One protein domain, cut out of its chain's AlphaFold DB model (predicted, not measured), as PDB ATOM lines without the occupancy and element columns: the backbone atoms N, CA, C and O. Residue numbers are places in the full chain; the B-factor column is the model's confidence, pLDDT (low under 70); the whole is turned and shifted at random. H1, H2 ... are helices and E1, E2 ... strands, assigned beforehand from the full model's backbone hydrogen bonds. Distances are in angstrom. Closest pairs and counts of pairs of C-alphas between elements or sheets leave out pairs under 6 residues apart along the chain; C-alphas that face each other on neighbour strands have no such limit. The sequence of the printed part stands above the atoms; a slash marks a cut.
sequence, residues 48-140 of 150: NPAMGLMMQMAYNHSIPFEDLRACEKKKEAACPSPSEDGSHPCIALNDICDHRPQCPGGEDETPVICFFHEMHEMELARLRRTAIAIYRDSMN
ATOM      1  N   ASN A  48      -3.192 -36.543 -16.665       50.78
ATOM      2  CA  ASN A  48      -1.829 -36.854 -17.073       50.78
ATOM      3  C   ASN A  48      -1.195 -35.592 -17.702       50.78
ATOM      4  O   ASN A  48      -1.284 -35.408 -18.916       50.78
ATOM      5  N   PRO A  49      -0.585 -34.701 -16.893       51.56
ATOM      6  CA  PRO A  49      -0.116 -33.372 -17.323       51.56
ATOM      7  C   PRO A  49       1.186 -33.393 -18.150       51.56
ATOM      8  O   PRO A  49       1.795 -32.358 -18.419       51.56
ATOM      9  N   ALA A  50       1.675 -34.568 -18.552       51.34
ATOM     10  CA  ALA A  50       3.044 -34.701 -19.044       51.34
ATOM     11  C   ALA A  50       3.272 -34.215 -20.490       51.34
ATOM     12  O   ALA A  50       4.411 -33.886 -20.823       51.34
ATOM     13  N   MET A  51       2.237 -34.143 -21.338       52.53
ATOM     14  CA  MET A  51       2.410 -33.706 -22.737       52.53
ATOM     15  C   MET A  51       2.598 -32.186 -22.867       52.53
ATOM     16  O   MET A  51       3.416 -31.745 -23.669       52.53
ATOM     17  N   GLY A  52       1.908 -31.377 -22.053       52.19
ATOM     18  CA  GLY A  52       1.999 -29.910 -22.126       52.19
ATOM     19  C   GLY A  52       3.271 -29.326 -21.498       52.19
ATOM     20  O   GLY A  52       3.808 -28.324 -21.976       52.19
ATOM     21  N   LEU A  53       3.798 -29.972 -20.452       56.31
ATOM     22  CA  LEU A  53       4.895 -29.429 -19.641       56.31
ATOM     23  C   LEU A  53       6.248 -29.402 -20.363       56.31
ATOM     24  O   LEU A  53       7.036 -28.483 -20.141       56.31
ATOM     25  N   MET A  54       6.547 -30.372 -21.237       57.19
ATOM     26  CA  MET A  54       7.830 -30.361 -21.956       57.19
ATOM     27  C   MET A  54       7.880 -29.263 -23.022       57.19
ATOM     28  O   MET A  54       8.915 -28.620 -23.184       57.19
ATOM     29  N   MET A  55       6.756 -28.994 -23.693       57.84
ATOM     30  CA  MET A  55       6.681 -27.929 -24.694       57.84
ATOM     31  C   MET A  55       6.691 -26.536 -24.044       57.84
ATOM     32  O   MET A  55       7.318 -25.614 -24.566       57.84
ATOM     33  N   GLN A  56       6.122 -26.405 -22.839       57.38
ATOM     34  CA  GLN A  56       6.210 -25.184 -22.025       57.38
ATOM     35  C   GLN A  56       7.649 -24.809 -21.634       57.38
ATOM     36  O   GLN A  56       7.968 -23.623 -21.567       57.38
ATOM     37  N   MET A  57       8.553 -25.777 -21.431       55.75
ATOM     38  CA  MET A  57       9.947 -25.458 -21.078       55.75
ATOM     39  C   MET A  57      10.733 -24.805 -22.225       55.75
ATOM     40  O   MET A  57      11.706 -24.101 -21.955       55.75
ATOM     41  N   ALA A  58      10.314 -24.993 -23.482       56.62
ATOM     42  CA  ALA A  58      10.962 -24.379 -24.643       56.62
ATOM     43  C   ALA A  58      10.543 -22.909 -24.859       56.62
ATOM     44  O   ALA A  58      11.351 -22.111 -25.332       56.62
ATOM     45  N   TYR A  59       9.325 -22.529 -24.451       59.66
ATOM     46  CA  TYR A  59       8.750 -21.189 -24.655       59.66
ATOM     47  C   TYR A  59       8.278 -20.559 -23.345       59.66
ATOM     48  O   TYR A  59       7.129 -20.159 -23.181       59.66
ATOM     49  N   ASN A  60       9.167 -20.487 -22.363       53.34
ATOM     50  CA  ASN A  60       8.736 -20.342 -20.978       53.34
ATOM     51  C   ASN A  60       8.367 -18.913 -20.508       53.34
ATOM     52  O   ASN A  60       8.379 -18.682 -19.307       53.34
ATOM     53  N   HIS A  61       8.039 -17.942 -21.378       61.41
ATOM     54  CA  HIS A  61       7.592 -16.605 -20.912       61.41
ATOM     55  C   HIS A  61       6.596 -15.839 -21.805       61.41
ATOM     56  O   HIS A  61       6.226 -14.726 -21.432       61.41
ATOM     57  N   SER A  62       6.157 -16.361 -22.956       71.50
ATOM     58  CA  SER A  62       5.284 -15.593 -23.865       71.50
ATOM     59  C   SER A  62       3.790 -15.886 -23.729       71.50
ATOM     60  O   SER A  62       3.001 -15.040 -24.131       71.50
ATOM     61  N   ILE A  63       3.396 -17.031 -23.160       86.69
ATOM     62  CA  ILE A  63       1.988 -17.451 -23.095       86.69
ATOM     63  C   ILE A  63       1.417 -17.185 -21.688       86.69
ATOM     64  O   ILE A  63       2.005 -17.655 -20.706       86.69
ATOM     65  N   PRO A  64       0.284 -16.470 -21.553       89.19
ATOM     66  CA  PRO A  64      -0.429 -16.318 -20.288       89.19
ATOM     67  C   PRO A  64      -0.839 -17.668 -19.684       89.19
ATOM     68  O   PRO A  64      -1.202 -18.609 -20.390       89.19
ATOM     69  N   PHE A  65      -0.816 -17.762 -18.354       87.88
ATOM     70  CA  PHE A  65      -1.150 -19.000 -17.641       87.88
ATOM     71  C   PHE A  65      -2.594 -19.453 -17.899       87.88
ATOM     72  O   PHE A  65      -2.880 -20.648 -17.978       87.88
ATOM     73  N   GLU A  66      -3.507 -18.500 -18.039       89.50
ATOM     74  CA  GLU A  66      -4.915 -18.738 -18.325       89.50
ATOM     75  C   GLU A  66      -5.105 -19.414 -19.686       89.50
ATOM     76  O   GLU A  66      -5.856 -20.388 -19.775       89.50
ATOM     77  N   ASP A  67      -4.379 -18.956 -20.708       90.12
ATOM     78  CA  ASP A  67      -4.444 -19.507 -22.063       90.12
ATOM     79  C   ASP A  67      -3.824 -20.905 -22.119       90.12
ATOM     80  O   ASP A  67      -4.422 -21.831 -22.672       90.12
ATOM     81  N   LEU A  68      -2.683 -21.100 -21.447       88.25
ATOM     82  CA  LEU A  68      -2.070 -22.422 -21.280       88.25
ATOM     83  C   LEU A  68      -3.063 -23.424 -20.682       88.25
ATOM     84  O   LEU A  68      -3.276 -24.503 -21.237       88.25
ATOM     85  N   ARG A  69      -3.708 -23.050 -19.573       88.75
ATOM     86  CA  ARG A  69      -4.696 -23.899 -18.898       88.75
ATOM     87  C   ARG A  69      -5.932 -24.139 -19.769       88.75
ATOM     88  O   ARG A  69      -6.527 -25.214 -19.697       88.75
ATOM     89  N   ALA A  70      -6.357 -23.155 -20.559       90.75
ATOM     90  CA  ALA A  70      -7.513 -23.287 -21.439       90.75
ATOM     91  C   ALA A  70      -7.269 -24.311 -22.559       90.75
ATOM     92  O   ALA A  70      -8.154 -25.129 -22.818       90.75
ATOM     93  N   CYS A  71      -6.084 -24.304 -23.175       91.12
ATOM     94  CA  CYS A  71      -5.716 -25.299 -24.185       91.12
ATOM     95  C   CYS A  71      -5.492 -26.685 -23.561       91.12
ATOM     96  O   CYS A  71      -5.982 -27.682 -24.089       91.12
ATOM     97  N   GLU A  72      -4.856 -26.761 -22.386       87.12
ATOM     98  CA  GLU A  72      -4.622 -28.032 -21.684       87.12
ATOM     99  C   GLU A  72      -5.930 -28.775 -21.382       87.12
ATOM    100  O   GLU A  72      -6.034 -29.976 -21.632       87.12
ATOM    101  N   LYS A  73      -6.971 -28.059 -20.934       89.94
ATOM    102  CA  LYS A  73      -8.308 -28.639 -20.706       89.94
ATOM    103  C   LYS A  73      -8.912 -29.282 -21.953       89.94
ATOM    104  O   LYS A  73      -9.678 -30.231 -21.838       89.94
ATOM    105  N   LYS A  74      -8.570 -28.773 -23.137       90.25
ATOM    106  CA  LYS A  74      -9.013 -29.312 -24.428       90.25
ATOM    107  C   LYS A  74      -8.069 -30.376 -24.986       90.25
ATOM    108  O   LYS A  74      -8.345 -30.918 -26.048       90.25
ATOM    109  N   LYS A  75      -6.981 -30.697 -24.274       88.38
ATOM    110  CA  LYS A  75      -5.885 -31.554 -24.754       88.38
ATOM    111  C   LYS A  75      -5.246 -31.001 -26.037       88.38
ATOM    112  O   LYS A  75      -4.858 -31.756 -26.925       88.38
ATOM    113  N   GLU A  76      -5.139 -29.680 -26.113       91.62
ATOM    114  CA  GLU A  76      -4.553 -28.925 -27.221       91.62
ATOM    115  C   GLU A  76      -3.276 -28.206 -26.757       91.62
ATOM    116  O   GLU A  76      -3.069 -27.968 -25.564       91.62
ATOM    117  N   ALA A  77      -2.412 -27.839 -27.703       89.56
ATOM    118  CA  ALA A  77      -1.218 -27.044 -27.448       89.56
ATOM    119  C   ALA A  77      -1.487 -25.558 -27.700       89.56
ATOM    120  O   ALA A  77      -2.031 -25.192 -28.736       89.56
ATOM    121  N   ALA A  78      -1.079 -24.694 -26.770       92.31
ATOM    122  CA  ALA A  78      -1.152 -23.249 -26.962       92.31
ATOM    123  C   ALA A  78       0.011 -22.750 -27.831       92.31
ATOM    124  O   ALA A  78       1.169 -23.109 -27.593       92.31
ATOM    125  N   CYS A  79      -0.282 -21.871 -28.784       91.94
ATOM    126  CA  CYS A  79       0.732 -21.243 -29.618       91.94
ATOM    127  C   CYS A  79       1.556 -20.200 -28.838       91.94
ATOM    128  O   CYS A  79       0.982 -19.354 -28.144       91.94
ATOM    129  N   PRO A  80       2.897 -20.196 -28.968       90.50
ATOM    130  CA  PRO A  80       3.761 -19.214 -28.312       90.50
ATOM    131  C   PRO A  80       3.535 -17.776 -28.764       90.50
ATOM    132  O   PRO A  80       3.594 -16.878 -27.921       90.50
ATOM    133  N   SER A  81       3.299 -17.560 -30.061       91.62
ATOM    134  CA  SER A  81       2.936 -16.245 -30.585       91.62
ATOM    135  C   SER A  81       1.432 -16.016 -30.496       91.62
ATOM    136  O   SER A  81       0.656 -16.903 -30.864       91.62
ATOM    137  N   PRO A  82       1.012 -14.820 -30.052       92.31
ATOM    138  CA  PRO A  82      -0.388 -14.447 -30.080       92.31
ATOM    139  C   PRO A  82      -0.867 -14.201 -31.518       92.31
ATOM    140  O   PRO A  82      -0.095 -13.872 -32.421       92.31
ATOM    141  N   SER A  83      -2.174 -14.329 -31.701       91.62
ATOM    142  CA  SER A  83      -2.925 -13.893 -32.875       91.62
ATOM    143  C   SER A  83      -3.058 -12.355 -32.908       91.62
ATOM    144  O   SER A  83      -2.632 -11.653 -31.987       91.62
ATOM    145  N   GLU A  84      -3.635 -11.800 -33.979       92.19
ATOM    146  CA  GLU A  84      -3.809 -10.349 -34.177       92.19
ATOM    147  C   GLU A  84      -4.624  -9.670 -33.063       92.19
ATOM    148  O   GLU A  84      -4.437  -8.490 -32.766       92.19
ATOM    149  N   ASP A  85      -5.521 -10.419 -32.430       92.38
ATOM    150  CA  ASP A  85      -6.353 -10.015 -31.297       92.38
ATOM    151  C   ASP A  85      -5.635 -10.132 -29.940       92.38
ATOM    152  O   ASP A  85      -6.204  -9.780 -28.907       92.38
ATOM    153  N   GLY A  86      -4.385 -10.598 -29.931       90.00
ATOM    154  CA  GLY A  86      -3.592 -10.807 -28.722       90.00
ATOM    155  C   GLY A  86      -3.900 -12.115 -27.989       90.00
ATOM    156  O   GLY A  86      -3.305 -12.353 -26.941       90.00
ATOM    157  N   SER A  87      -4.808 -12.948 -28.508       90.62
ATOM    158  CA  SER A  87      -5.118 -14.258 -27.928       90.62
ATOM    159  C   SER A  87      -4.090 -15.306 -28.352       90.62
ATOM    160  O   SER A  87      -3.524 -15.226 -29.441       90.62
ATOM    161  N   HIS A  88      -3.843 -16.306 -27.506       92.75
ATOM    162  CA  HIS A  88      -2.992 -17.442 -27.855       92.75
ATOM    163  C   HIS A  88      -3.858 -18.600 -28.365       92.75
ATOM    164  O   HIS A  88      -4.553 -19.233 -27.565       92.75
ATOM    165  N   PRO A  89      -3.865 -18.883 -29.683       94.00
ATOM    166  CA  PRO A  89      -4.692 -19.950 -30.224       94.00
ATOM    167  C   PRO A  89      -4.215 -21.322 -29.740       94.00
ATOM    168  O   PRO A  89      -3.025 -21.543 -29.513       94.00
ATOM    169  N   CYS A  90      -5.165 -22.242 -29.604       94.12
ATOM    170  CA  CYS A  90      -4.899 -23.646 -29.321       94.12
ATOM    171  C   CYS A  90      -4.897 -24.440 -30.635       94.12
ATOM    172  O   CYS A  90      -5.759 -24.213 -31.487       94.12
ATOM    173  N   ILE A  91      -3.965 -25.376 -30.784       94.38
ATOM    174  CA  ILE A  91      -3.865 -26.290 -31.927       94.38
ATOM    175  C   ILE A  91      -3.905 -27.743 -31.450       94.38
ATOM    176  O   ILE A  91      -3.527 -28.047 -30.314       94.38
ATOM    177  N   ALA A  92      -4.368 -28.658 -32.302       92.81
ATOM    178  CA  ALA A  92      -4.392 -30.068 -31.943       92.81
ATOM    179  C   ALA A  92      -2.964 -30.620 -31.839       92.81
ATOM    180  O   ALA A  92      -2.079 -30.253 -32.605       92.81
ATOM    181  N   LEU A  93      -2.736 -31.560 -30.920       90.19
ATOM    182  CA  LEU A  93      -1.408 -32.163 -30.749       90.19
ATOM    183  C   LEU A  93      -0.917 -32.910 -32.001       90.19
ATOM    184  O   LEU A  93       0.285 -32.999 -32.210       90.19
ATOM    185  N   ASN A  94      -1.839 -33.421 -32.823       89.25
ATOM    186  CA  ASN A  94      -1.519 -34.118 -34.074       89.25
ATOM    187  C   ASN A  94      -1.158 -33.173 -35.227       89.25
ATOM    188  O   ASN A  94      -0.663 -33.643 -36.248       89.25
ATOM    189  N   ASP A  95      -1.465 -31.886 -35.081       94.19
ATOM    190  CA  ASP A  95      -1.184 -30.870 -36.093       94.19
ATOM    191  C   ASP A  95       0.255 -30.337 -35.938       94.19
ATOM    192  O   ASP A  95       0.828 -29.809 -36.880       94.19
ATOM    193  N   ILE A  96       0.887 -30.566 -34.779       92.88
ATOM    194  CA  ILE A  96       2.291 -30.222 -34.537       92.88
ATOM    195  C   ILE A  96       3.189 -31.026 -35.488       92.88
ATOM    196  O   ILE A  96       3.204 -32.259 -35.442       92.88
ATOM    197  N   CYS A  97       4.010 -30.327 -36.276       95.06
ATOM    198  CA  CYS A  97       4.980 -30.916 -37.202       95.06
ATOM    199  C   CYS A  97       4.350 -31.724 -38.347       95.06
ATOM    200  O   CYS A  97       4.916 -32.729 -38.795       95.06
ATOM    201  N   ASP A  98       3.197 -31.279 -38.846       95.44
ATOM    202  CA  ASP A  98       2.498 -31.839 -40.007       95.44
ATOM    203  C   ASP A  98       2.923 -31.187 -41.346       95.44
ATOM    204  O   ASP A  98       2.376 -31.513 -42.410       95.44
ATOM    205  N   HIS A  99       3.921 -30.296 -41.306       96.12
ATOM    206  CA  HIS A  99       4.411 -29.470 -42.412       96.12
ATOM    207  C   HIS A  99       3.475 -28.334 -42.836       96.12
ATOM    208  O   HIS A  99       3.622 -27.791 -43.942       96.12
ATOM    209  N   ARG A 100       2.515 -27.950 -41.996       97.19
ATOM    210  CA  ARG A 100       1.579 -26.857 -42.256       97.19
ATOM    211  C   ARG A 100       1.519 -25.949 -41.033       97.19
ATOM    212  O   ARG A 100       0.840 -26.281 -40.090       97.19
ATOM    213  N   PRO A 101       2.094 -24.740 -41.083       96.50
ATOM    214  CA  PRO A 101       2.039 -23.826 -39.946       96.50
ATOM    215  C   PRO A 101       0.595 -23.549 -39.496       96.50
ATOM    216  O   PRO A 101      -0.179 -22.963 -40.265       96.50
ATOM    217  N   GLN A 102       0.233 -23.948 -38.276       95.50
ATOM    218  CA  GLN A 102      -1.042 -23.579 -37.651       95.50
ATOM    219  C   GLN A 102      -0.877 -22.460 -36.626       95.50
ATOM    220  O   GLN A 102      -1.801 -21.659 -36.463       95.50
ATOM    221  N   CYS A 103       0.278 -22.355 -35.959       94.75
ATOM    222  CA  CYS A 103       0.525 -21.215 -35.088       94.75
ATOM    223  C   CYS A 103       0.813 -19.947 -35.905       94.75
ATOM    224  O   CYS A 103       1.436 -20.018 -36.969       94.75
ATOM    225  N   PRO A 104       0.423 -18.756 -35.407       94.62
ATOM    226  CA  PRO A 104       0.643 -17.495 -36.116       94.62
ATOM    227  C   PRO A 104       2.107 -17.233 -36.500       94.62
ATOM    228  O   PRO A 104       2.366 -16.623 -37.539       94.62
ATOM    229  N   GLY A 105       3.065 -17.690 -35.687       92.38
ATOM    230  CA  GLY A 105       4.497 -17.586 -35.970       92.38
ATOM    231  C   GLY A 105       5.124 -18.858 -36.549       92.38
ATOM    232  O   GLY A 105       6.339 -18.891 -36.744       92.38
ATOM    233  N   GLY A 106       4.327 -19.892 -36.836       94.25
ATOM    234  CA  GLY A 106       4.793 -21.192 -37.327       94.25
ATOM    235  C   GLY A 106       5.689 -21.945 -36.342       94.25
ATOM    236  O   GLY A 106       6.563 -22.708 -36.760       94.25
ATOM    237  N   GLU A 107       5.548 -21.684 -35.040       92.31
ATOM    238  CA  GLU A 107       6.361 -22.297 -33.987       92.31
ATOM    239  C   GLU A 107       6.195 -23.814 -33.905       92.31
ATOM    240  O   GLU A 107       7.156 -24.524 -33.596       92.31
ATOM    241  N   ASP A 108       4.989 -24.281 -34.216       94.00
ATOM    242  CA  ASP A 108       4.572 -25.677 -34.338       94.00
ATOM    243  C   ASP A 108       5.419 -26.474 -35.339       94.00
ATOM    244  O   ASP A 108       5.600 -27.670 -35.154       94.00
ATOM    245  N   GLU A 109       6.027 -25.809 -36.323       96.06
ATOM    246  CA  GLU A 109       6.860 -26.426 -37.366       96.06
ATOM    247  C   GLU A 109       8.366 -26.191 -37.161       96.06
ATOM    248  O   GLU A 109       9.199 -26.493 -38.025       96.06
ATOM    249  N   THR A 110       8.769 -25.606 -36.029       93.38
ATOM    250  CA  THR A 110      10.189 -25.315 -35.804       93.38
ATOM    251  C   THR A 110      10.986 -26.596 -35.538       93.38
ATOM    252  O   THR A 110      10.518 -27.481 -34.821       93.38
ATOM    253  N   PRO A 111      12.250 -26.698 -36.005       93.56
ATOM    254  CA  PRO A 111      13.064 -27.898 -35.789       93.56
ATOM    255  C   PRO A 111      13.225 -28.286 -34.316       93.56
ATOM    256  O   PRO A 111      13.351 -29.463 -33.993       93.56
ATOM    257  N   VAL A 112      13.232 -27.295 -33.421       88.88
ATOM    258  CA  VAL A 112      13.326 -27.521 -31.976       88.88
ATOM    259  C   VAL A 112      12.043 -28.161 -31.453       88.88
ATOM    260  O   VAL A 112      12.125 -29.149 -30.728       88.88
ATOM    261  N   ILE A 113      10.875 -27.644 -31.839       87.94
ATOM    262  CA  ILE A 113       9.589 -28.193 -31.401       87.94
ATOM    263  C   ILE A 113       9.371 -29.585 -31.958       87.94
ATOM    264  O   ILE A 113       9.069 -30.491 -31.185       87.94
ATOM    265  N   CYS A 114       9.653 -29.794 -33.241       91.62
ATOM    266  CA  CYS A 114       9.539 -31.115 -33.843       91.62
ATOM    267  C   CYS A 114      10.466 -32.139 -33.209       91.62
ATOM    268  O   CYS A 114      10.039 -33.260 -32.945       91.62
ATOM    269  N   PHE A 115      11.696 -31.749 -32.871       91.12
ATOM    270  CA  PHE A 115      12.602 -32.636 -32.150       91.12
ATOM    271  C   PHE A 115      12.020 -33.081 -30.800       91.12
ATOM    272  O   PHE A 115      12.046 -34.269 -30.478       91.12
ATOM    273  N   PHE A 116      11.480 -32.153 -30.005       88.00
ATOM    274  CA  PHE A 116      10.890 -32.504 -28.711       88.00
ATOM    275  C   PHE A 116       9.585 -33.287 -28.848       88.00
ATOM    276  O   PHE A 116       9.386 -34.236 -28.090       88.00
ATOM    277  N   HIS A 117       8.732 -32.933 -29.809       87.50
ATOM    278  CA  HIS A 117       7.485 -33.639 -30.094       87.50
ATOM    279  C   HIS A 117       7.756 -35.100 -30.476       87.50
ATOM    280  O   HIS A 117       7.238 -36.015 -29.837       87.50
ATOM    281  N   GLU A 118       8.663 -35.334 -31.428       89.19
ATOM    282  CA  GLU A 118       9.042 -36.679 -31.869       89.19
ATOM    283  C   GLU A 118       9.654 -37.504 -30.726       89.19
ATOM    284  O   GLU A 118       9.250 -38.644 -30.481       89.19
ATOM    285  N   MET A 119      10.591 -36.922 -29.971       90.44
ATOM    286  CA  MET A 119      11.204 -37.587 -28.817       90.44
ATOM    287  C   MET A 119      10.173 -37.949 -27.742       90.44
ATOM    288  O   MET A 119      10.256 -39.029 -27.148       90.44
ATOM    289  N   HIS A 120       9.205 -37.066 -27.490       85.69
ATOM    290  CA  HIS A 120       8.145 -37.301 -26.518       85.69
ATOM    291  C   HIS A 120       7.223 -38.440 -26.955       85.69
ATOM    292  O   HIS A 120       6.989 -39.363 -26.176       85.69
ATOM    293  N   GLU A 121       6.759 -38.426 -28.204       86.06
ATOM    294  CA  GLU A 121       5.921 -39.485 -28.773       86.06
ATOM    295  C   GLU A 121       6.619 -40.849 -28.721       86.06
ATOM    296  O   GLU A 121       6.042 -41.847 -28.274       86.06
ATOM    297  N   MET A 122       7.901 -40.898 -29.097       89.00
ATOM    298  CA  MET A 122       8.699 -42.122 -29.025       89.00
ATOM    299  C   MET A 122       8.803 -42.660 -27.595       89.00
ATOM    300  O   MET A 122       8.597 -43.861 -27.366       89.00
ATOM    301  N   GLU A 123       9.109 -41.793 -26.631       92.06
ATOM    302  CA  GLU A 123       9.277 -42.189 -25.235       92.06
ATOM    303  C   GLU A 123       7.944 -42.597 -24.602       92.06
ATOM    304  O   GLU A 123       7.855 -43.648 -23.961       92.06
ATOM    305  N   LEU A 124       6.870 -41.850 -24.849       88.62
ATOM    306  CA  LEU A 124       5.541 -42.180 -24.348       88.62
ATOM    307  C   LEU A 124       5.048 -43.511 -24.927       88.62
ATOM    308  O   LEU A 124       4.532 -44.361 -24.194       88.62
ATOM    309  N   ALA A 125       5.275 -43.761 -26.218       90.00
ATOM    310  CA  ALA A 125       4.978 -45.046 -26.841       90.00
ATOM    311  C   ALA A 125       5.799 -46.196 -26.231       90.00
ATOM    312  O   ALA A 125       5.298 -47.320 -26.115       90.00
ATOM    313  N   ARG A 126       7.059 -45.951 -25.844       93.50
ATOM    314  CA  ARG A 126       7.919 -46.932 -25.159       93.50
ATOM    315  C   ARG A 126       7.401 -47.241 -23.755       93.50
ATOM    316  O   ARG A 126       7.295 -48.415 -23.384       93.50
ATOM    317  N   LEU A 127       7.043 -46.210 -22.992       93.75
ATOM    318  CA  LEU A 127       6.515 -46.339 -21.634       93.75
ATOM    319  C   LEU A 127       5.170 -47.069 -21.629       93.75
ATOM    320  O   LEU A 127       5.013 -48.035 -20.885       93.75
ATOM    321  N   ARG A 128       4.248 -46.711 -22.531       92.44
ATOM    322  CA  ARG A 128       2.953 -47.399 -22.695       92.44
ATOM    323  C   ARG A 128       3.126 -48.894 -22.967       92.44
ATOM    324  O   ARG A 128       2.494 -49.720 -22.313       92.44
ATOM    325  N   ARG A 129       4.024 -49.263 -23.888       93.81
ATOM    326  CA  ARG A 129       4.339 -50.676 -24.179       93.81
ATOM    327  C   ARG A 129       4.876 -51.414 -22.952       93.81
ATOM    328  O   ARG A 129       4.481 -52.550 -22.705       93.81
ATOM    329  N   THR A 130       5.749 -50.762 -22.190       95.31
ATOM    330  CA  THR A 130       6.339 -51.327 -20.970       95.31
ATOM    331  C   THR A 130       5.278 -51.544 -19.891       95.31
ATOM    332  O   THR A 130       5.202 -52.634 -19.329       95.31
ATOM    333  N   ALA A 131       4.409 -50.557 -19.659       95.62
ATOM    334  CA  ALA A 131       3.320 -50.652 -18.691       95.62
ATOM    335  C   ALA A 131       2.364 -51.812 -19.016       95.62
ATOM    336  O   ALA A 131       2.059 -52.623 -18.146       95.62
ATOM    337  N   ILE A 132       1.966 -51.957 -20.284       95.00
ATOM    338  CA  ILE A 132       1.105 -53.064 -20.730       95.00
ATOM    339  C   ILE A 132       1.782 -54.424 -20.512       95.00
ATOM    340  O   ILE A 132       1.120 -55.384 -20.121       95.00
ATOM    341  N   ALA A 133       3.087 -54.532 -20.778       92.50
ATOM    342  CA  ALA A 133       3.822 -55.778 -20.576       92.50
ATOM    343  C   ALA A 133       3.860 -56.179 -19.095       92.50
ATOM    344  O   ALA A 133       3.552 -57.326 -18.777       92.50
ATOM    345  N   ILE A 134       4.160 -55.227 -18.206       94.75
ATOM    346  CA  ILE A 134       4.160 -55.438 -16.751       94.75
ATOM    347  C   ILE A 134       2.765 -55.850 -16.271       94.75
ATOM    348  O   ILE A 134       2.625 -56.835 -15.550       94.75
ATOM    349  N   TYR A 135       1.727 -55.147 -16.725       92.69
ATOM    350  CA  TYR A 135       0.342 -55.446 -16.367       92.69
ATOM    351  C   TYR A 135      -0.109 -56.846 -16.820       92.69
ATOM    352  O   TYR A 135      -0.816 -57.551 -16.105       92.69
ATOM    353  N   ARG A 136       0.315 -57.303 -18.004       91.25
ATOM    354  CA  ARG A 136       0.012 -58.668 -18.467       91.25
ATOM    355  C   ARG A 136       0.770 -59.735 -17.684       91.25
ATOM    356  O   ARG A 136       0.215 -60.801 -17.430       91.25
ATOM    357  N   ASP A 137       2.025 -59.473 -17.333       91.69
ATOM    358  CA  ASP A 137       2.839 -60.414 -16.564       91.69
ATOM    359  C   ASP A 137       2.267 -60.640 -15.158       91.69
ATOM    360  O   ASP A 137       2.134 -61.791 -14.730       91.69
ATOM    361  N   SER A 138       1.815 -59.571 -14.490       89.50
ATOM    362  CA  SER A 138       1.173 -59.672 -13.174       89.50
ATOM    363  C   SER A 138      -0.106 -60.514 -13.222       89.50
ATOM    364  O   SER A 138      -0.285 -61.404 -12.391       89.50
ATOM    365  N   MET A 139      -0.956 -60.343 -14.241       83.62
ATOM    366  CA  MET A 139      -2.168 -61.160 -14.395       83.62
ATOM    367  C   MET A 139      -1.876 -62.650 -14.619       83.62
ATOM    368  O   MET A 139      -2.603 -63.504 -14.110       83.62
ATOM    369  N   ASN A 140      -0.790 -62.993 -15.316       78.81
ATOM    370  CA  ASN A 140      -0.403 -64.391 -15.525       78.81
ATOM    371  C   ASN A 140       0.124 -65.067 -14.245       78.81
ATOM    372  O   ASN A 140      -0.011 -66.283 -14.099       78.81
TER     373      ASN A 140
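What this domain is: This is residues 48 to 140 of the 150 residues of an uncharacterized protein of Pristionchus pacificus (UniProt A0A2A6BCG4). A small compact body of a two-strand hairpin, two short helices and long loops sends out one long helix, H3, as an arm; residues 125 to 140 of H3 stick out and make the length. In the body, H2 packs on the hairpin of E1 and E2, and H1 packs on the first part of H3. The printed part has 93 residues, mostly helix, with three named helices and two antiparallel strands in the order H1, H2, E1, E2, H3. The whole is loose, with a radius of gyration of the C-alphas of 15.5 A and spans of 57 by 27 by 19 A.

How they stand to each other: Start at the hairpin of E1, residues 76 to 78, and E2, residues 90 to 92, where N 77 and O 91 are within hydrogen-bond range at 2.8 A. From H2, residues 65 to 73, the closest C-alphas to E1 are those of Cys 71 and Ala 78, 5.7 A apart. H1, residues 50 to 58, is close to H2 but not clearly touching, the closest C-alphas being Gly 52 and Glu 72 at 6.9 A. H3, residues 111 to 140, touches H1 with residues 113 to 120 alone, closest at the C-alphas of Ile 113 and Met 55, 7.3 A, at a shallow tilt of 25 degrees, opposite ways. H2 and H3 are apart. Each O i to N i+4 pair is within hydrogen-bond range in H2 and H3; in H1 2 of 5 are, and 3 of 6 O i to N i+3 pairs.

Where its parts are: Find C-alpha 76 at (-4.553, -28.925, -27.221), where E1 begins; E1 is 6.6 A long and E2 7.0 A. H2 measures 12.4 A. H1 runs 14.2 A from C-alpha 50 at (3.044, -34.701, -19.044). H3 runs 43.9 A to C-alpha 140 at (-0.403, -64.391, -15.525).

The domain as a whole: The C-alphas farthest apart, Glu 84 and Asn 140, are 57.3 A apart. The printed part has no cut; the links E1 to E2 and E2 to H3 are long. Look for pLDDT under 70 at residues 48 to 61.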